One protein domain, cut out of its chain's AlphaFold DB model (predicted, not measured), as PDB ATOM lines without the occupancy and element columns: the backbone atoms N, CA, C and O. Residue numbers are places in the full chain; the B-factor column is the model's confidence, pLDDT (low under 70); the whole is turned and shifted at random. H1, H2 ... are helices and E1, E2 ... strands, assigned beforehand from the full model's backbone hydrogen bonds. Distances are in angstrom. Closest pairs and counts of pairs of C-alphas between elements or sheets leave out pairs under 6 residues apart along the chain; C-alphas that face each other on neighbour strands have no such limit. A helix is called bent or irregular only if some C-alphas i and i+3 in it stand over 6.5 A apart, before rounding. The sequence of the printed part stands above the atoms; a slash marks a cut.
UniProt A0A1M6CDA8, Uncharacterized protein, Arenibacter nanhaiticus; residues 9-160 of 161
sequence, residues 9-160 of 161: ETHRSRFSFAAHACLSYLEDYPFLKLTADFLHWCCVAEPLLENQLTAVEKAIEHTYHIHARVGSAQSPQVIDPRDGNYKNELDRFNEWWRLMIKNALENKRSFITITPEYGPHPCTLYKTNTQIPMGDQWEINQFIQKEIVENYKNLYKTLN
ATOM      1  N   GLU A   9     177.787 120.366 147.794       98.31
ATOM      2  CA  GLU A   9     176.925 120.277 146.623       98.31
ATOM      3  C   GLU A   9     175.464 120.572 146.968       98.31
ATOM      4  O   GLU A   9     174.943 120.118 147.996       98.31
ATOM      5  N   THR A  10     174.786 121.327 146.107       97.94
ATOM      6  CA  THR A  10     173.326 121.429 146.132       97.94
ATOM      7  C   THR A  10     172.739 120.140 145.564       97.94
ATOM      8  O   THR A  10     172.596 119.994 144.360       97.94
ATOM      9  N   HIS A  11     172.412 119.184 146.436       97.12
ATOM     10  CA  HIS A  11     171.943 117.862 146.024       97.12
ATOM     11  C   HIS A  11     170.637 117.507 146.735       97.12
ATOM     12  O   HIS A  11     170.530 117.609 147.958       97.12
ATOM     13  N   ARG A  12     169.665 116.963 145.991       93.44
ATOM     14  CA  ARG A  12     168.302 116.598 146.460       93.44
ATOM     15  C   ARG A  12     168.225 115.528 147.570       93.44
ATOM     16  O   ARG A  12     167.151 115.067 147.927       93.44
ATOM     17  N   SER A  13     169.367 115.092 148.095       94.81
ATOM     18  CA  SER A  13     169.503 114.055 149.138       94.81
ATOM     19  C   SER A  13     170.450 114.498 150.260       94.81
ATOM     20  O   SER A  13     171.075 113.672 150.931       94.81
ATOM     21  N   ARG A  14     170.638 115.812 150.402       96.38
ATOM     22  CA  ARG A  14     171.486 116.478 151.399       96.38
ATOM     23  C   ARG A  14     170.684 117.602 152.059       96.38
ATOM     24  O   ARG A  14     169.540 117.836 151.691       96.38
ATOM     25  N   PHE A  15     171.270 118.302 153.031       96.62
ATOM     26  CA  PHE A  15     170.593 119.420 153.708       96.62
ATOM     27  C   PHE A  15     170.153 120.520 152.722       96.62
ATOM     28  O   PHE A  15     169.122 121.155 152.909       96.62
ATOM     29  N   SER A  16     170.908 120.683 151.634       97.44
ATOM     30  CA  SER A  16     170.690 121.617 150.532       97.44
ATOM     31  C   SER A  16     169.687 121.095 149.491       97.44
ATOM     32  O   SER A  16     169.829 121.403 148.315       97.44
ATOM     33  N   PHE A  17     168.699 120.270 149.860       97.12
ATOM     34  CA  PHE A  17     167.855 119.562 148.882       97.12
ATOM     35  C   PHE A  17     166.929 120.459 148.043       97.12
ATOM     36  O   PHE A  17     166.571 120.066 146.938       97.12
ATOM     37  N   ALA A  18     166.552 121.641 148.538       97.56
ATOM     38  CA  ALA A  18     165.701 122.610 147.843       97.56
ATOM     39  C   ALA A  18     166.237 124.035 148.037       97.56
ATOM     40  O   ALA A  18     166.826 124.326 149.080       97.56
ATOM     41  N   ALA A  19     165.993 124.934 147.075       97.81
ATOM     42  CA  ALA A  19     166.526 126.299 147.120       97.81
ATOM     43  C   ALA A  19     166.065 127.057 148.379       97.81
ATOM     44  O   ALA A  19     166.894 127.526 149.158       97.81
ATOM     45  N   HIS A  20     164.753 127.095 148.639       95.88
ATOM     46  CA  HIS A  20     164.191 127.736 149.835       95.88
ATOM     47  C   HIS A  20     164.683 127.116 151.155       95.88
ATOM     48  O   HIS A  20     164.877 127.834 152.131       95.88
ATOM     49  N   ALA A  21     164.927 125.801 151.192       97.19
ATOM     50  CA  ALA A  21     165.484 125.144 152.372       97.19
ATOM     51  C   ALA A  21     166.954 125.539 152.587       97.19
ATOM     52  O   ALA A  21     167.368 125.802 153.715       97.19
ATOM     53  N   CYS A  22     167.737 125.623 151.507       98.38
ATOM     54  CA  CYS A  22     169.151 125.978 151.568       98.38
ATOM     55  C   CYS A  22     169.390 127.448 151.946       98.38
ATOM     56  O   CYS A  22     170.422 127.737 152.547       98.38
ATOM     57  N   LEU A  23     168.464 128.357 151.613       98.44
ATOM     58  CA  LEU A  23     168.587 129.800 151.856       98.44
ATOM     59  C   LEU A  23     168.958 130.127 153.311       98.44
ATOM     60  O   LEU A  23     169.966 130.790 153.535       98.44
ATOM     61  N   SER A  24     168.215 129.585 154.282       97.62
ATOM     62  CA  SER A  24     168.475 129.821 155.714       97.62
ATOM     63  C   SER A  24     169.907 129.457 156.131       97.62
ATOM     64  O   SER A  24     170.575 130.226 156.811       97.62
ATOM     65  N   TYR A  25     170.443 128.336 155.633       98.12
ATOM     66  CA  TYR A  25     171.830 127.949 155.901       98.12
ATOM     67  C   TYR A  25     172.843 128.930 155.300       98.12
ATOM     68  O   TYR A  25     173.898 129.154 155.882       98.12
ATOM     69  N   LEU A  26     172.569 129.506 154.129       98.44
ATOM     70  CA  LEU A  26     173.483 130.472 153.515       98.44
ATOM     71  C   LEU A  26     173.471 131.815 154.255       98.44
ATOM     72  O   LEU A  26     174.506 132.475 154.334       98.44
ATOM     73  N   GLU A  27     172.324 132.201 154.816       97.75
ATOM     74  CA  GLU A  27     172.182 133.391 155.662       97.75
ATOM     75  C   GLU A  27     172.878 133.207 157.019       97.75
ATOM     76  O   GLU A  27     173.656 134.069 157.430       97.75
ATOM     77  N   ASP A  28     172.671 132.058 157.666       98.19
ATOM     78  CA  ASP A  28     173.237 131.750 158.985       98.19
ATOM     79  C   ASP A  28     174.740 131.436 158.939       98.19
ATOM     80  O   ASP A  28     175.472 131.702 159.897       98.19
ATOM     81  N   TYR A  29     175.229 130.889 157.819       97.81
ATOM     82  CA  TYR A  29     176.628 130.493 157.643       97.81
ATOM     83  C   TYR A  29     177.280 131.204 156.441       97.81
ATOM     84  O   TYR A  29     177.539 130.572 155.414       97.81
ATOM     85  N   PRO A  30     177.674 132.490 156.570       96.06
ATOM     86  CA  PRO A  30     178.301 133.262 155.487       96.06
ATOM     87  C   PRO A  30     179.577 132.648 154.889       96.06
ATOM     88  O   PRO A  30     179.973 132.978 153.774       96.06
ATOM     89  N   PHE A  31     180.252 131.761 155.628       95.62
ATOM     90  CA  PHE A  31     181.454 131.059 155.168       95.62
ATOM     91  C   PHE A  31     181.155 129.795 154.346       95.62
ATOM     92  O   PHE A  31     182.088 129.220 153.776       95.62
ATOM     93  N   LEU A  32     179.901 129.325 154.319       97.88
ATOM     94  CA  LEU A  32     179.492 128.118 153.610       97.88
ATOM     95  C   LEU A  32     179.668 128.329 152.106       97.88
ATOM     96  O   LEU A  32     179.165 129.294 151.538       97.88
ATOM     97  N   LYS A  33     180.382 127.416 151.451       98.19
ATOM     98  CA  LYS A  33     180.649 127.476 150.012       98.19
ATOM     99  C   LYS A  33     179.908 126.356 149.312       98.19
ATOM    100  O   LYS A  33     179.900 125.227 149.802       98.19
ATOM    101  N   LEU A  34     179.343 126.651 148.151       98.69
ATOM    102  CA  LEU A  34     178.579 125.693 147.369       98.69
ATOM    103  C   LEU A  34     179.367 125.168 146.170       98.69
ATOM    104  O   LEU A  34     180.070 125.916 145.483       98.69
ATOM    105  N   THR A  35     179.194 123.872 145.919       98.69
ATOM    106  CA  THR A  35     179.238 123.326 144.565       98.69
ATOM    107  C   THR A  35     177.824 123.467 144.016       98.69
ATOM    108  O   THR A  35     176.916 122.762 144.454       98.69
ATOM    109  N   ALA A  36     177.607 124.439 143.140       98.56
ATOM    110  CA  ALA A  36     176.287 124.699 142.600       98.56
ATOM    111  C   ALA A  36     175.953 123.677 141.515       98.56
ATOM    112  O   ALA A  36     176.590 123.645 140.461       98.56
ATOM    113  N   ASP A  37     174.925 122.890 141.801       98.06
ATOM    114  CA  ASP A  37     174.224 122.025 140.871       98.06
ATOM    115  C   ASP A  37     172.703 122.258 140.978       98.06
ATOM    116  O   ASP A  37     171.982 121.621 141.754       98.06
ATOM    117  N   PHE A  38     172.198 123.249 140.238       97.94
ATOM    118  CA  PHE A  38     170.813 123.709 140.385       97.94
ATOM    119  C   PHE A  38     169.775 122.760 139.775       97.94
ATOM    120  O   PHE A  38     168.599 122.856 140.129       97.94
ATOM    121  N   LEU A  39     170.174 121.781 138.951       95.81
ATOM    122  CA  LEU A  39     169.234 120.774 138.430       95.81
ATOM    123  C   LEU A  39     168.570 119.968 139.549       95.81
ATOM    124  O   LEU A  39     167.419 119.552 139.414       95.81
ATOM    125  N   HIS A  40     169.271 119.761 140.669       96.81
ATOM    126  CA  HIS A  40     168.714 119.067 141.821       96.81
ATOM    127  C   HIS A  40     167.518 119.812 142.399       96.81
ATOM    128  O   HIS A  40     166.543 119.175 142.788       96.81
ATOM    129  N   TRP A  41     167.576 121.142 142.418       97.56
ATOM    130  CA  TRP A  41     166.475 121.979 142.875       97.56
ATOM    131  C   TRP A  41     165.343 122.033 141.860       97.56
ATOM    132  O   TRP A  41     164.193 121.958 142.281       97.56
ATOM    133  N   CYS A  42     165.640 122.073 140.556       96.94
ATOM    134  CA  CYS A  42     164.612 121.979 139.515       96.94
ATOM    135  C   CYS A  42     163.773 120.703 139.674       96.94
ATOM    136  O   CYS A  42     162.552 120.780 139.700       96.94
ATOM    137  N   CYS A  43     164.419 119.550 139.895       95.00
ATOM    138  CA  CYS A  43     163.722 118.273 140.102       95.00
ATOM    139  C   CYS A  43     162.841 118.241 141.362       95.00
ATOM    140  O   CYS A  43     161.903 117.459 141.425       95.00
ATOM    141  N   VAL A  44     163.189 119.011 142.399       95.94
ATOM    142  CA  VAL A  44     162.420 119.058 143.656       95.94
ATOM    143  C   VAL A  44     161.277 120.059 143.566       95.94
ATOM    144  O   VAL A  44     160.223 119.841 144.153       95.94
ATOM    145  N   ALA A  45     161.498 121.175 142.879       95.06
ATOM    146  CA  ALA A  45     160.524 122.243 142.797       95.06
ATOM    147  C   ALA A  45     159.491 122.002 141.685       95.06
ATOM    148  O   ALA A  45     158.361 122.453 141.839       95.06
ATOM    149  N   GLU A  46     159.891 121.344 140.590       93.25
ATOM    150  CA  GLU A  46     159.162 121.151 139.325       93.25
ATOM    151  C   GLU A  46     159.074 122.346 138.336       93.25
ATOM    152  O   GLU A  46     158.616 122.129 137.214       93.25
ATOM    153  N   PRO A  47     159.536 123.582 138.631       93.56
ATOM    154  CA  PRO A  47     159.869 124.577 137.611       93.56
ATOM    155  C   PRO A  47     161.380 124.848 137.546       93.56
ATOM    156  O   PRO A  47     162.174 124.322 138.331       93.56
ATOM    157  N   LEU A  48     161.791 125.753 136.653       96.00
ATOM    158  CA  LEU A  48     163.168 126.246 136.548       96.00
ATOM    159  C   LEU A  48     163.432 127.410 137.527       96.00
ATOM    160  O   LEU A  48     164.106 128.390 137.208       96.00
ATOM    161  N   LEU A  49     162.917 127.263 138.754       96.44
ATOM    162  CA  LEU A  49     163.149 128.122 139.922       96.44
ATOM    163  C   LEU A  49     162.761 129.604 139.763       96.44
ATOM    164  O   LEU A  49     163.199 130.435 140.561       96.44
ATOM    165  N   GLU A  50     161.897 129.957 138.807       93.69
ATOM    166  CA  GLU A  50     161.477 131.348 138.563       93.69
ATOM    167  C   GLU A  50     160.827 132.032 139.767       93.69
ATOM    168  O   GLU A  50     160.862 133.253 139.891       93.69
ATOM    169  N   ASN A  51     160.232 131.250 140.663       93.38
ATOM    170  CA  ASN A  51     159.573 131.719 141.876       93.38
ATOM    171  C   ASN A  51     160.475 131.678 143.125       93.38
ATOM    172  O   ASN A  51     159.992 131.930 144.226       93.38
ATOM    173  N   GLN A  52     161.761 131.342 142.980       96.38
ATOM    174  CA  GLN A  52     162.718 131.186 144.085       96.38
ATOM    175  C   GLN A  52     163.963 132.072 143.907       96.38
ATOM    176  O   GLN A  52     165.042 131.734 144.391       96.38
ATOM    177  N   LEU A  53     163.807 133.224 143.238       97.00
ATOM    178  CA  LEU A  53     164.906 134.128 142.870       97.00
ATOM    179  C   LEU A  53     165.812 134.485 144.051       97.00
ATOM    180  O   LEU A  53     167.015 134.294 143.946       97.00
ATOM    181  N   THR A  54     165.254 134.881 145.198       98.19
ATOM    182  CA  THR A  54     166.047 135.243 146.387       98.19
ATOM    183  C   THR A  54     166.970 134.111 146.845       98.19
ATOM    184  O   THR A  54     168.139 134.339 147.148       98.19
ATOM    185  N   ALA A  55     166.475 132.870 146.856       98.31
ATOM    186  CA  ALA A  55     167.280 131.712 147.236       98.31
ATOM    187  C   ALA A  55     168.353 131.386 146.186       98.31
ATOM    188  O   ALA A  55     169.483 131.046 146.538       98.31
ATOM    189  N   VAL A  56     168.012 131.511 144.902       98.50
ATOM    190  CA  VAL A  56     168.932 131.281 143.779       98.50
ATOM    191  C   VAL A  56     170.053 132.324 143.762       98.50
ATOM    192  O   VAL A  56     171.219 131.958 143.649       98.50
ATOM    193  N   GLU A  57     169.726 133.604 143.931       98.44
ATOM    194  CA  GLU A  57     170.692 134.704 144.020       98.44
ATOM    195  C   GLU A  57     171.650 134.499 145.195       98.44
ATOM    196  O   GLU A  57     172.869 134.551 145.014       98.44
ATOM    197  N   LYS A  58     171.123 134.139 146.374       98.69
ATOM    198  CA  LYS A  58     171.960 133.817 147.535       98.69
ATOM    199  C   LYS A  58     172.879 132.628 147.265       98.69
ATOM    200  O   LYS A  58     174.060 132.658 147.600       98.69
ATOM    201  N   ALA A  59     172.376 131.581 146.621       98.69
ATOM    202  CA  ALA A  59     173.199 130.437 146.256       98.69
ATOM    203  C   ALA A  59     174.326 130.824 145.284       98.69
ATOM    204  O   ALA A  59     175.461 130.397 145.479       98.69
ATOM    205  N   ILE A  60     174.043 131.689 144.301       98.69
ATOM    206  CA  ILE A  60     175.028 132.222 143.348       98.69
ATOM    207  C   ILE A  60     176.155 132.984 144.061       98.69
ATOM    208  O   ILE A  60     177.327 132.791 143.721       98.69
ATOM    209  N   GLU A  61     175.835 133.807 145.067       98.44
ATOM    210  CA  GLU A  61     176.836 134.500 145.896       98.44
ATOM    211  C   GLU A  61     177.818 133.503 146.539       98.44
ATOM    212  O   GLU A  61     179.039 133.715 146.551       98.44
ATOM    213  N   HIS A  62     177.281 132.374 147.003       98.56
ATOM    214  CA  HIS A  62     177.997 131.316 147.711       98.56
ATOM    215  C   HIS A  62     178.610 130.235 146.801       98.56
ATOM    216  O   HIS A  62     179.288 129.335 147.301       98.56
ATOM    217  N   THR A  63     178.442 130.301 145.479       98.62
ATOM    218  CA  THR A  63     178.994 129.311 144.538       98.62
ATOM    219  C   THR A  63     180.504 129.446 144.390       98.62
ATOM    220  O   THR A  63     180.970 130.472 143.909       98.62
ATOM    221  N   TYR A  64     181.279 128.408 144.715       98.00
ATOM    222  CA  TYR A  64     182.738 128.350 144.491       98.00
ATOM    223  C   TYR A  64     183.161 127.264 143.489       98.00
ATOM    224  O   TYR A  64     184.269 127.332 142.957       98.00
ATOM    225  N   HIS A  65     182.287 126.297 143.218       98.38
ATOM    226  CA  HIS A  65     182.439 125.301 142.161       98.38
ATOM    227  C   HIS A  65     181.105 125.140 141.425       98.38
ATOM    228  O   HIS A  65     180.054 125.280 142.045       98.38
ATOM    229  N   ILE A  66     181.134 124.859 140.124       98.69
ATOM    230  CA  ILE A  66     179.930 124.648 139.310       98.69
ATOM    231  C   ILE A  66     179.947 123.225 138.762       98.69
ATOM    232  O   ILE A  66     180.901 122.835 138.087       98.69
ATOM    233  N   HIS A  67     178.868 122.483 138.986       98.50
ATOM    234  CA  HIS A  67     178.545 121.314 138.182       98.50
ATOM    235  C   HIS A  67     177.665 121.766 137.017       98.50
ATOM    236  O   HIS A  67     176.548 122.254 137.180       98.50
ATOM    237  N   ALA A  68     178.227 121.690 135.817       98.06
ATOM    238  CA  ALA A  68     177.597 122.163 134.602       98.06
ATOM    239  C   ALA A  68     176.902 120.996 133.900       98.06
ATOM    240  O   ALA A  68     177.463 120.328 133.028       98.06
ATOM    241  N   ARG A  69     175.658 120.745 134.301       96.12
ATOM    242  CA  ARG A  69     174.736 119.829 133.633       96.12
ATOM    243  C   ARG A  69     173.409 120.555 133.423       96.12
ATOM    244  O   ARG A  69     172.970 121.313 134.279       96.12
ATOM    245  N   VAL A  70     172.789 120.337 132.267       97.81
ATOM    246  CA  VAL A  70     171.459 120.870 131.951       97.81
ATOM    247  C   VAL A  70     170.442 119.795 132.308       97.81
ATOM    248  O   VAL A  70     170.461 118.706 131.733       97.81
ATOM    249  N   GLY A  71     169.591 120.097 133.279       96.44
ATOM    250  CA  GLY A  71     168.409 119.303 133.604       96.44
ATOM    251  C   GLY A  71     167.143 119.967 133.076       96.44
ATOM    252  O   GLY A  71     167.198 120.961 132.360       96.44
ATOM    253  N   SER A  72     165.997 119.440 133.479       95.75
ATOM    254  CA  SER A  72     164.691 120.063 133.297       95.75
ATOM    255  C   SER A  72     163.951 120.121 134.632       95.75
ATOM    256  O   SER A  72     164.447 119.670 135.665       95.75
ATOM    257  N   ALA A  73     162.727 120.639 134.600       94.31
ATOM    258  CA  ALA A  73     161.766 120.535 135.693       94.31
ATOM    259  C   ALA A  73     161.579 119.101 136.234       94.31
ATOM    260  O   ALA A  73     161.236 118.918 137.396       94.31
ATOM    261  N   GLN A  74     161.774 118.087 135.388       91.25
ATOM    262  CA  GLN A  74     161.366 116.705 135.664       91.25
ATOM    263  C   GLN A  74     162.524 115.703 135.592       91.25
ATOM    264  O   GLN A  74     162.370 114.546 135.977       91.25
ATOM    265  N   SER A  75     163.686 116.116 135.084       92.50
ATOM    266  CA  SER A  75     164.847 115.242 134.938       92.50
ATOM    267  C   SER A  75     166.128 115.946 135.372       92.50
ATOM    268  O   SER A  75     166.360 117.088 134.977       92.50
ATOM    269  N   PRO A  76     167.027 115.259 136.098       92.25
ATOM    270  CA  PRO A  76     168.344 115.801 136.412       92.25
ATOM    271  C   PRO A  76     169.223 115.983 135.166       92.25
ATOM    272  O   PRO A  76     170.238 116.666 135.223       92.25
ATOM    273  N   GLN A  77     168.870 115.367 134.039       95.31
ATOM    274  CA  GLN A  77     169.637 115.450 132.805       95.31
ATOM    275  C   GLN A  77     168.684 115.383 131.613       95.31
ATOM    276  O   GLN A  77     167.896 114.438 131.502       95.31
ATOM    277  N   VAL A  78     168.729 116.376 130.727       96.38
ATOM    278  CA  VAL A  78     168.054 116.257 129.425       96.38
ATOM    279  C   VAL A  78     168.849 115.316 128.520       96.38
ATOM    280  O   VAL A  78     170.020 115.046 128.774       96.38
ATOM    281  N   ILE A  79     168.227 114.766 127.476       95.00
ATOM    282  CA  ILE A  79     168.900 113.774 126.618       95.00
ATOM    283  C   ILE A  79     170.121 114.392 125.927       95.00
ATOM    284  O   ILE A  79     171.199 113.800 125.928       95.00
ATOM    285  N   ASP A  80     169.936 115.579 125.350       96.25
ATOM    286  CA  ASP A  80     170.984 116.338 124.682       96.25
ATOM    287  C   ASP A  80     170.607 117.828 124.676       96.25
ATOM    288  O   ASP A  80     169.634 118.194 124.021       96.25
ATOM    289  N   PRO A  81     171.344 118.709 125.372       97.31
ATOM    290  CA  PRO A  81     170.996 120.124 125.462       97.31
ATOM    291  C   PRO A  81     171.178 120.879 124.135       97.31
ATOM    292  O   PRO A  81     170.754 122.026 124.035       97.31
ATOM    293  N   ARG A  82     171.793 120.263 123.114       97.12
ATOM    294  CA  ARG A  82     171.913 120.825 121.757       97.12
ATOM    295  C   ARG A  82     170.595 120.764 120.980       97.12
ATOM    296  O   ARG A  82     170.453 121.448 119.967       97.12
ATOM    297  N   ASP A  83     169.655 119.925 121.413       96.56
ATOM    298  CA  ASP A  83     168.335 119.817 120.799       96.56
ATOM    299  C   ASP A  83     167.486 121.052 121.151       96.56
ATOM    300  O   ASP A  83     167.360 121.438 122.314       96.56
ATOM    301  N   GLY A  84     166.873 121.665 120.134       97.06
ATOM    302  CA  GLY A  84     166.037 122.857 120.285       97.06
ATOM    303  C   GLY A  84     164.827 122.670 121.208       97.06
ATOM    304  O   GLY A  84     164.313 123.661 121.724       97.06
ATOM    305  N   ASN A  85     164.402 121.431 121.471       96.56
ATOM    306  CA  ASN A  85     163.363 121.130 122.458       96.56
ATOM    307  C   ASN A  85     163.771 121.504 123.893       96.56
ATOM    308  O   ASN A  85     162.893 121.781 124.702       96.56
ATOM    309  N   TYR A  86     165.075 121.550 124.193       97.12
ATOM    310  CA  TYR A  86     165.609 121.914 125.512       97.12
ATOM    311  C   TYR A  86     166.223 123.317 125.534       97.12
ATOM    312  O   TYR A  86     167.054 123.631 126.390       97.12
ATOM    313  N   LYS A  87     165.859 124.174 124.569       97.75
ATOM    314  CA  LYS A  87     166.421 125.525 124.463       97.75
ATOM    315  C   LYS A  87     166.177 126.337 125.737       97.75
ATOM    316  O   LYS A  87     167.080 127.024 126.197       97.75
ATOM    317  N   ASN A  88     164.976 126.248 126.308       97.69
ATOM    318  CA  ASN A  88     164.613 127.006 127.506       97.69
ATOM    319  C   ASN A  88     165.462 126.581 128.712       97.69
ATOM    320  O   ASN A  88     165.950 127.427 129.460       97.69
ATOM    321  N   GLU A  89     165.671 125.276 128.877       98.25
ATOM    322  CA  GLU A  89     166.554 124.712 129.885       98.25
ATOM    323  C   GLU A  89     167.993 125.184 129.657       98.25
ATOM    324  O   GLU A  89     168.591 125.768 130.559       98.25
ATOM    325  N   LEU A  90     168.544 125.008 128.453       98.19
ATOM    326  CA  LEU A  90     169.914 125.430 128.154       98.19
ATOM    327  C   LEU A  90     170.119 126.931 128.412       98.19
ATOM    328  O   LEU A  90     171.089 127.300 129.076       98.19
ATOM    329  N   ASP A  91     169.206 127.789 127.950       97.94
ATOM    330  CA  ASP A  91     169.258 129.239 128.171       97.94
ATOM    331  C   ASP A  91     169.285 129.575 129.669       97.94
ATOM    332  O   ASP A  91     170.095 130.394 130.115       97.94
ATOM    333  N   ARG A  92     168.433 128.913 130.464       97.94
ATOM    334  CA  ARG A  92     168.361 129.125 131.913       97.94
ATOM    335  C   ARG A  92     169.653 128.719 132.616       97.94
ATOM    336  O   ARG A  92     170.172 129.471 133.441       97.94
ATOM    337  N   PHE A  93     170.179 127.536 132.313       98.25
ATOM    338  CA  PHE A  93     171.418 127.068 132.933       98.25
ATOM    339  C   PHE A  93     172.612 127.941 132.518       98.25
ATOM    340  O   PHE A  93     173.422 128.310 133.371       98.25
ATOM    341  N   ASN A  94     172.668 128.375 131.253       98.19
ATOM    342  CA  ASN A  94     173.647 129.352 130.776       98.19
ATOM    343  C   ASN A  94     173.561 130.684 131.541       98.19
ATOM    344  O   ASN A  94     174.595 131.250 131.909       98.19
ATOM    345  N   GLU A  95     172.351 131.181 131.815       97.69
ATOM    346  CA  GLU A  95     172.141 132.376 132.636       97.69
ATOM    347  C   GLU A  95     172.747 132.203 134.036       97.69
ATOM    348  O   GLU A  95     173.537 133.047 134.470       97.69
ATOM    349  N   TRP A  96     172.442 131.099 134.722       98.56
ATOM    350  CA  TRP A  96     172.971 130.825 136.059       98.56
ATOM    351  C   TRP A  96     174.491 130.707 136.078       98.56
ATOM    352  O   TRP A  96     175.139 131.365 136.895       98.56
ATOM    353  N   TRP A  97     175.088 129.940 135.163       98.56
ATOM    354  CA  TRP A  97     176.545 129.809 135.088       98.56
ATOM    355  C   TRP A  97     177.215 131.159 134.826       98.56
ATOM    356  O   TRP A  97     178.207 131.494 135.478       98.56
ATOM    357  N   ARG A  98     176.640 131.984 133.941       98.06
ATOM    358  CA  ARG A  98     177.125 133.347 133.687       98.06
ATOM    359  C   ARG A  98     177.079 134.205 134.950       98.06
ATOM    360  O   ARG A  98     178.047 134.915 135.217       98.06
ATOM    361  N   LEU A  99     175.995 134.152 135.725       98.06
ATOM    362  CA  LEU A  99     175.858 134.909 136.976       98.06
ATOM    363  C   LEU A  99     176.850 134.439 138.051       98.06
ATOM    364  O   LEU A  99     177.467 135.273 138.707       98.06
ATOM    365  N   MET A 100     177.081 133.131 138.183       98.50
ATOM    366  CA  MET A 100     178.082 132.568 139.102       98.50
ATOM    367  C   MET A 100     179.505 133.007 138.746       98.50
ATOM    368  O   MET A 100     180.273 133.417 139.619       98.50
ATOM    369  N   ILE A 101     179.853 132.966 137.458       98.00
ATOM    370  CA  ILE A 101     181.159 133.420 136.971       98.00
ATOM    371  C   ILE A 101     181.305 134.934 137.165       98.00
ATOM    372  O   ILE A 101     182.342 135.391 137.647       98.00
ATOM    373  N   LYS A 102     180.263 135.714 136.852       97.56
ATOM    374  CA  LYS A 102     180.235 137.163 137.089       97.56
ATOM    375  C   LYS A 102     180.466 137.489 138.568       97.56
ATOM    376  O   LYS A 102     181.350 138.284 138.872       97.56
ATOM    377  N   ASN A 103     179.757 136.815 139.473       97.69
ATOM    378  CA  ASN A 103     179.931 136.973 140.915       97.69
ATOM    379  C   ASN A 103     181.381 136.684 141.351       97.69
ATOM    380  O   ASN A 103     181.957 137.434 142.139       97.69
ATOM    381  N   ALA A 104     182.012 135.634 140.813       96.94
ATOM    382  CA  ALA A 104     183.414 135.333 141.105       96.94
ATOM    383  C   ALA A 104     184.375 136.442 140.630       96.94
ATOM    384  O   ALA A 104     185.305 136.787 141.364       96.94
ATOM    385  N   LEU A 105     184.135 137.020 139.445       95.56
ATOM    386  CA  LEU A 105     184.917 138.137 138.901       95.56
ATOM    387  C   LEU A 105     184.764 139.414 139.736       95.56
ATOM    388  O   LEU A 105     185.766 140.026 140.105       95.56
ATOM    389  N   GLU A 106     183.531 139.803 140.065       95.44
ATOM    390  CA  GLU A 106     183.236 141.011 140.851       95.44
ATOM    391  C   GLU A 106     183.840 140.930 142.259       95.44
ATOM    392  O   GLU A 106     184.381 141.912 142.771       95.44
ATOM    393  N   ASN A 107     183.866 139.728 142.841       95.88
ATOM    394  CA  ASN A 107     184.530 139.447 144.114       95.88
ATOM    395  C   ASN A 107     186.041 139.186 143.986       95.88
ATOM    396  O   ASN A 107     186.675 138.768 144.958       95.88
ATOM    397  N   LYS A 108     186.635 139.414 142.805       95.69
ATOM    398  CA  LYS A 108     188.076 139.273 142.531       95.69
ATOM    399  C   LYS A 108     188.643 137.914 142.958       95.69
ATOM    400  O   LYS A 108     189.778 137.825 143.434       95.69
ATOM    401  N   ARG A 109     187.858 136.842 142.815       94.19
ATOM    402  CA  ARG A 109     188.328 135.482 143.101       94.19
ATOM    403  C   ARG A 109     189.393 135.100 142.077       94.19
ATOM    404  O   ARG A 109     189.229 135.350 140.886       94.19
ATOM    405  N   SER A 110     190.479 134.478 142.537       92.75
ATOM    406  CA  SER A 110     191.600 134.091 141.669       92.75
ATOM    407  C   SER A 110     191.204 133.059 140.612       92.75
ATOM    408  O   SER A 110     191.782 133.042 139.529       92.75
ATOM    409  N   PHE A 111     190.227 132.208 140.921       93.50
ATOM    410  CA  PHE A 111     189.626 131.265 139.988       93.50
ATOM    411  C   PHE A 111     188.227 130.846 140.462       93.50
ATOM    412  O   PHE A 111     187.867 131.000 141.631       93.50
ATOM    413  N   ILE A 112     187.468 130.261 139.539       96.00
ATOM    414  CA  ILE A 112     186.297 129.423 139.798       96.00
ATOM    415  C   ILE A 112     186.480 128.140 138.987       96.00
ATOM    416  O   ILE A 112     186.991 128.183 137.867       96.00
ATOM    417  N   THR A 113     186.126 126.995 139.557       97.12
ATOM    418  CA  THR A 113     186.227 125.702 138.872       97.12
ATOM    419  C   THR A 113     184.860 125.263 138.373       97.12
ATOM    420  O   THR A 113     183.842 125.533 139.011       97.12
ATOM    421  N   ILE A 114     184.836 124.556 137.247       98.31
ATOM    422  CA  ILE A 114     183.612 124.101 136.589       98.31
ATOM    423  C   ILE A 114     183.846 122.684 136.071       98.31
ATOM    424  O   ILE A 114     184.890 122.422 135.476       98.31
ATOM    425  N   THR A 115     182.871 121.802 136.268       98.06
ATOM    426  CA  THR A 115     182.884 120.428 135.758       98.06
ATOM    427  C   THR A 115     181.659 120.221 134.870       98.06
ATOM    428  O   THR A 115     180.553 120.179 135.404       98.06
ATOM    429  N   PRO A 116     181.803 120.093 133.535       97.38
ATOM    430  CA  PRO A 116     180.749 119.539 132.690       97.38
ATOM    431  C   PRO A 116     180.451 118.114 133.152       97.38
ATOM    432  O   PRO A 116     181.340 117.261 133.147       97.38
ATOM    433  N   GLU A 117     179.236 117.882 133.636       94.94
ATOM    434  CA  GLU A 117     178.952 116.717 134.477       94.94
ATOM    435  C   GLU A 117     177.949 115.747 133.843       94.94
ATOM    436  O   GLU A 117     177.348 114.951 134.552       94.94
ATOM    437  N   TYR A 118     177.706 115.754 132.530       96.00
ATOM    438  CA  TYR A 118     176.823 114.738 131.941       96.00
ATOM    439  C   TYR A 118     177.334 113.337 132.270       96.00
ATOM    440  O   TYR A 118     178.516 113.040 132.072       96.00
ATOM    441  N   GLY A 119     176.437 112.511 132.805       92.75
ATOM    442  CA  GLY A 119     176.736 111.201 133.369       92.75
ATOM    443  C   GLY A 119     176.147 110.048 132.550       92.75
ATOM    444  O   GLY A 119     175.198 110.240 131.780       92.75
ATOM    445  N   PRO A 120     176.677 108.825 132.727       92.19
ATOM    446  CA  PRO A 120     176.151 107.631 132.077       92.19
ATOM    447  C   PRO A 120     174.794 107.226 132.684       92.19
ATOM    448  O   PRO A 120     174.200 107.938 133.497       92.19
ATOM    449  N   HIS A 121     174.275 106.063 132.293       87.69
ATOM    450  CA  HIS A 121     173.125 105.445 132.958       87.69
ATOM    451  C   HIS A 121     173.324 105.409 134.494       87.69
ATOM    452  O   HIS A 121     174.421 105.063 134.940       87.69
ATOM    453  N   PRO A 122     172.311 105.757 135.316       87.25
ATOM    454  CA  PRO A 122     170.898 105.970 134.973       87.25
ATOM    455  C   PRO A 122     170.525 107.373 134.468       87.25
ATOM    456  O   PRO A 122     169.373 107.579 134.102       87.25
ATOM    457  N   CYS A 123     171.457 108.330 134.420       86.56
ATOM    458  CA  CYS A 123     171.159 109.701 133.984       86.56
ATOM    459  C   CYS A 123     170.915 109.797 132.472       86.56
ATOM    460  O   CYS A 123     170.095 110.591 132.024       86.56
ATOM    461  N   THR A 124     171.598 108.959 131.688       89.19
ATOM    462  CA  THR A 124     171.355 108.825 130.246       89.19
ATOM    463  C   THR A 124     170.459 107.618 129.968       89.19
ATOM    464  O   THR A 124     170.792 106.487 130.337       89.19
ATOM    465  N   LEU A 125     169.327 107.853 129.300       91.44
ATOM    466  CA  LEU A 125     168.401 106.801 128.876       91.44
ATOM    467  C   LEU A 125     168.962 106.012 127.687       91.44
ATOM    468  O   LEU A 125     169.738 106.536 126.884       91.44
ATOM    469  N   TYR A 126     168.544 104.754 127.559       94.81
ATOM    470  CA  TYR A 126     168.866 103.918 126.405       94.81
ATOM    471  C   TYR A 126     167.764 103.970 125.350       94.81
ATOM    472  O   TYR A 126     166.592 104.176 125.664       94.81
ATOM    473  N   LYS A 127     168.130 103.717 124.091       94.06
ATOM    474  CA  LYS A 127     167.150 103.465 123.031       94.06
ATOM    475  C   LYS A 127     166.355 102.199 123.359       94.06
ATOM    476  O   LYS A 127     166.917 101.229 123.875       94.06
ATOM    477  N   THR A 128     165.070 102.197 123.011       94.69
ATOM    478  CA  THR A 128     164.127 101.102 123.278       94.69
ATOM    479  C   THR A 128     164.706  99.739 122.898       94.69
ATOM    480  O   THR A 128     165.163  99.554 121.772       94.69
ATOM    481  N   ASN A 129     164.656  98.779 123.826       95.06
ATOM    482  CA  ASN A 129     165.169  97.410 123.662       95.06
ATOM    483  C   ASN A 129     166.678  97.307 123.349       95.06
ATOM    484  O   ASN A 129     167.119  96.328 122.751       95.06
ATOM    485  N   THR A 130     167.487  98.291 123.757       95.50
ATOM    486  CA  THR A 130     168.953  98.265 123.612       95.50
ATOM    487  C   THR A 130     169.656  98.780 124.874       95.50
ATOM    488  O   THR A 130     169.017  99.327 125.767       95.50
ATOM    489  N   GLN A 131     170.987  98.655 124.925       93.94
ATOM    490  CA  GLN A 131     171.855  99.359 125.885       93.94
ATOM    491  C   GLN A 131     172.606 100.530 125.228       93.94
ATOM    492  O   GLN A 131     173.646 100.966 125.714       93.94
ATOM    493  N   ILE A 132     172.114 101.015 124.084       94.69
ATOM    494  CA  ILE A 132     172.726 102.130 123.363       94.69
ATOM    495  C   ILE A 132     172.199 103.429 123.980       94.69
ATOM    496  O   ILE A 132     170.983 103.643 123.938       94.69
ATOM    497  N   PRO A 133     173.061 104.301 124.535       94.31
ATOM    498  CA  PRO A 133     172.653 105.608 125.048       94.31
ATOM    499  C   PRO A 133     171.929 106.446 123.989       94.31
ATOM    500  O   PRO A 133     172.259 106.394 122.802       94.31
ATOM    501  N   MET A 134     170.928 107.221 124.409       93.50
ATOM    502  CA  MET A 134     170.225 108.154 123.523       93.50
ATOM    503  C   MET A 134     171.080 109.377 123.151       93.50
ATOM    504  O   MET A 134     170.848 109.945 122.089       93.50
ATOM    505  N   GLY A 135     172.070 109.740 123.974       90.06
ATOM    506  CA  GLY A 135     173.019 110.830 123.723       90.06
ATOM    507  C   GLY A 135     174.473 110.403 123.950       90.06
ATOM    508  O   GLY A 135     174.742 109.468 124.709       90.06
ATOM    509  N   ASP A 136     175.409 111.086 123.287       94.06
ATOM    510  CA  ASP A 136     176.850 110.898 123.490       94.06
ATOM    511  C   ASP A 136     177.337 111.789 124.643       94.06
ATOM    512  O   ASP A 136     177.457 113.009 124.518       94.06
ATOM    513  N   GLN A 137     177.619 111.161 125.784       94.38
ATOM    514  CA  GLN A 137     178.042 111.842 127.007       94.38
ATOM    515  C   GLN A 137     179.311 112.689 126.810       94.38
ATOM    516  O   GLN A 137     179.432 113.770 127.392       94.38
ATOM    517  N   TRP A 138     180.270 112.205 126.018       95.62
ATOM    518  CA  TRP A 138     181.530 112.906 125.794       95.62
ATOM    519  C   TRP A 138     181.300 114.156 124.953       95.62
ATOM    520  O   TRP A 138     181.717 115.248 125.342       95.62
ATOM    521  N   GLU A 139     180.588 114.022 123.835       97.75
ATOM    522  CA  GLU A 139     180.295 115.166 122.975       97.75
ATOM    523  C   GLU A 139     179.486 116.248 123.691       97.75
ATOM    524  O   GLU A 139     179.767 117.435 123.512       97.75
ATOM    525  N   ILE A 140     178.517 115.856 124.524       97.88
ATOM    526  CA  ILE A 140     177.700 116.804 125.286       97.88
ATOM    527  C   ILE A 140     178.555 117.568 126.306       97.88
ATOM    528  O   ILE A 140     178.471 118.795 126.381       97.88
ATOM    529  N   ASN A 141     179.430 116.884 127.048       98.12
ATOM    530  CA  ASN A 141     180.342 117.550 127.983       98.12
ATOM    531  C   ASN A 141     181.302 118.513 127.269       98.12
ATOM    532  O   ASN A 141     181.536 119.625 127.749       98.12
ATOM    533  N   GLN A 142     181.801 118.133 126.089       98.38
ATOM    534  CA  GLN A 142     182.626 119.009 125.257       98.38
ATOM    535  C   GLN A 142     181.842 120.214 124.718       98.38
ATOM    536  O   GLN A 142     182.402 121.305 124.612       98.38
ATOM    537  N   PHE A 143     180.563 120.043 124.379       98.38
ATOM    538  CA  PHE A 143     179.682 121.140 123.982       98.38
ATOM    539  C   PHE A 143     179.484 122.138 125.130       98.38
ATOM    540  O   PHE A 143     179.776 123.319 124.956       98.38
ATOM    541  N   ILE A 144     179.101 121.666 126.319       98.25
ATOM    542  CA  ILE A 144     178.884 122.516 127.503       98.25
ATOM    543  C   ILE A 144     180.154 123.283 127.875       98.25
ATOM    544  O   ILE A 144     180.100 124.476 128.171       98.25
ATOM    545  N   GLN A 145     181.317 122.627 127.820       98.06
ATOM    546  CA  GLN A 145     182.594 123.297 128.057       98.06
ATOM    547  C   GLN A 145     182.799 124.481 127.098       98.06
ATOM    548  O   GLN A 145     183.179 125.566 127.540       98.06
ATOM    549  N   LYS A 146     182.566 124.279 125.794       97.88
ATOM    550  CA  LYS A 146     182.720 125.332 124.777       97.88
ATOM    551  C   LYS A 146     181.743 126.478 125.014       97.88
ATOM    552  O   LYS A 146     182.181 127.624 125.052       97.88
ATOM    553  N   GLU A 147     180.477 126.154 125.261       96.75
ATOM    554  CA  GLU A 147     179.405 127.111 125.544       96.75
ATOM    555  C   GLU A 147     179.781 128.045 126.709       96.75
ATOM    556  O   GLU A 147     179.763 129.272 126.589       96.75
ATOM    557  N   ILE A 148     180.230 127.469 127.829       97.12
ATOM    558  CA  ILE A 148     180.642 128.226 129.017       97.12
ATOM    559  C   ILE A 148     181.866 129.103 128.725       97.12
ATOM    560  O   ILE A 148     181.909 130.263 129.140       97.12
ATOM    561  N   VAL A 149     182.861 128.581 128.003       96.06
ATOM    562  CA  VAL A 149     184.075 129.336 127.651       96.06
ATOM    563  C   VAL A 149     183.757 130.515 126.727       96.06
ATOM    564  O   VAL A 149     184.325 131.596 126.893       96.06
ATOM    565  N   GLU A 150     182.867 130.335 125.755       95.56
ATOM    566  CA  GLU A 150     182.438 131.400 124.843       95.56
ATOM    567  C   GLU A 150     181.641 132.480 125.581       95.56
ATOM    568  O   GLU A 150     181.972 133.667 125.479       95.56
ATOM    569  N   ASN A 151     180.687 132.075 126.421       94.00
ATOM    570  CA  ASN A 151     179.923 132.986 127.271       94.00
ATOM    571  C   ASN A 151     180.823 133.764 128.243       94.00
ATOM    572  O   ASN A 151     180.652 134.974 128.412       94.00
ATOM    573  N   TYR A 152     181.842 133.117 128.818       92.62
ATOM    574  CA  TYR A 152     182.843 133.786 129.651       92.62
ATOM    575  C   TYR A 152     183.650 134.833 128.876       92.62
ATOM    576  O   TYR A 152     183.798 135.960 129.344       92.62
ATOM    577  N   LYS A 153     184.155 134.498 127.680       92.44
ATOM    578  CA  LYS A 153     184.907 135.451 126.842       92.44
ATOM    579  C   LYS A 153     184.076 136.691 126.524       92.44
ATOM    580  O   LYS A 153     184.614 137.797 126.530       92.44
ATOM    581  N   ASN A 154     182.787 136.513 126.246       91.00
ATOM    582  CA  ASN A 154     181.873 137.617 125.974       91.00
ATOM    583  C   ASN A 154     181.645 138.474 127.225       91.00
ATOM    584  O   ASN A 154     181.824 139.688 127.163       91.00
ATOM    585  N   LEU A 155     181.364 137.848 128.373       89.69
ATOM    586  CA  LEU A 155     181.219 138.539 129.657       89.69
ATOM    587  C   LEU A 155     182.470 139.352 130.020       89.69
ATOM    588  O   LEU A 155     182.362 140.518 130.392       89.69
ATOM    589  N   TYR A 156     183.656 138.754 129.889       88.00
ATOM    590  CA  TYR A 156     184.920 139.416 130.205       88.00
ATOM    591  C   TYR A 156     185.154 140.649 129.326       88.00
ATOM    592  O   TYR A 156     185.618 141.670 129.824       88.00
ATOM    593  N   LYS A 157     184.809 140.590 128.033       89.31
ATOM    594  CA  LYS A 157     184.885 141.761 127.148       89.31
ATOM    595  C   LYS A 157     183.964 142.878 127.632       89.31
ATOM    596  O   LYS A 157     184.436 143.992 127.786       89.31
ATOM    597  N   THR A 158     182.700 142.567 127.929       87.06
ATOM    598  CA  THR A 158     181.704 143.553 128.383       87.06
ATOM    599  C   THR A 158     182.081 144.237 129.697       87.06
ATOM    600  O   THR A 158     181.760 145.401 129.882       87.06
ATOM    601  N   LEU A 159     182.752 143.536 130.616       83.25
ATOM    602  CA  LEU A 159     183.175 144.111 131.901       83.25
ATOM    603  C   LEU A 159     184.439 144.985 131.805       83.25
ATOM    604  O   LEU A 159     184.740 145.702 132.755       83.25
ATOM    605  N   ASN A 160     185.189 144.904 130.702       80.31
ATOM    606  CA  ASN A 160     186.455 145.623 130.501       80.31
ATOM    607  C   ASN A 160     186.408 146.637 129.338       80.31
ATOM    608  O   ASN A 160     187.449 147.163 128.944       80.31
TER     609      ASN A 160
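Overview. This is residues 9 to 160 of the 161 residues of an uncharacterized protein of Arenibacter nanhaiticus (UniProt A0A1M6CDA8). A small wall of three parallel strands, E1 E2 E3, has helices H3, H4 and H5 packed on one of its faces, with the other face bare of named helices; H1 packs on H3 near the E1 edge. The long link from E3 to H5, residues 117 to 136, reaches out at one end of the longest axis, and the end of H5 lies at the other. The printed part has 152 residues with five helices and three strands, in the order H1 E1 H2 H3 E2 H4 E3 H5, and is mostly helix. It is compact, with a radius of gyration of the C-alphas of 15.6 A and spans of 50 by 36 by 23 A.

Arrangement. H1, residues 19 to 28, touches H3, residues 53 to 62, at a steep tilt of 51 degrees, closest at the C-alphas of Leu 23 and Ala 55, 5.2 A. H2, residues 39 to 45, is close to H1 but not clearly touching; the C-alphas of Ala 19 and Trp 41 are 6.1 A apart. Edge strand E1, residues 34 to 36, is parallel to inner strand E2, residues 63 to 68, with N 36 and O 65 at 2.8 A. E2 is parallel to the other edge strand, E3, residues 113 to 116, with N 68 and O 115 at 2.8 A. H4, residues 84 to 106, is on the sheet at a height of 10.0 A, over E2, and runs along the strands at 23 degrees to E2 on the local plane. H4 touches H3 with residues 96 to 103 alone, closest at the C-alphas of Ile 60 and Met 100, 5.2 A. H5, residues 137 to 159, touches H4 at a steep tilt of 49 degrees; their closest C-alphas, Arg 98 and Asn 151, are 7.0 A apart. E1, H2 H3, E2 and E2, H4, E3 are strand-helix-strand units, parallel neighbour strands joined through helices, with right-handed crossovers. Every O i to N i+4 pair is within hydrogen-bond range in H2, H3 and H5, but 4 of 6 in H1 and 17 of 19 in H4.

Along the chain. H1 begins at C-alpha 19, (166.526, 126.299, 147.120), and is 14.7 A long; E1 is 5.4 A, H2 9.9 A, H3 14.2 A and E2 12.3 A. H4, 32.4 A, is irregular, with C-alphas 85 and 88 7.8 A apart, and has a kink of 29 degrees near residue 91. E3 is 10.3 A, and H5, 33.0 A, ends at C-alpha 159, (183.175, 144.111, 131.901).

Size, cuts and confidence. The C-alphas farthest apart, Asn 129 and Asn 160, are 53.1 A apart. The printed part has no cut. The links E2 to H4 and E3 to H5 are long. No printed residue is under 70 in pLDDT.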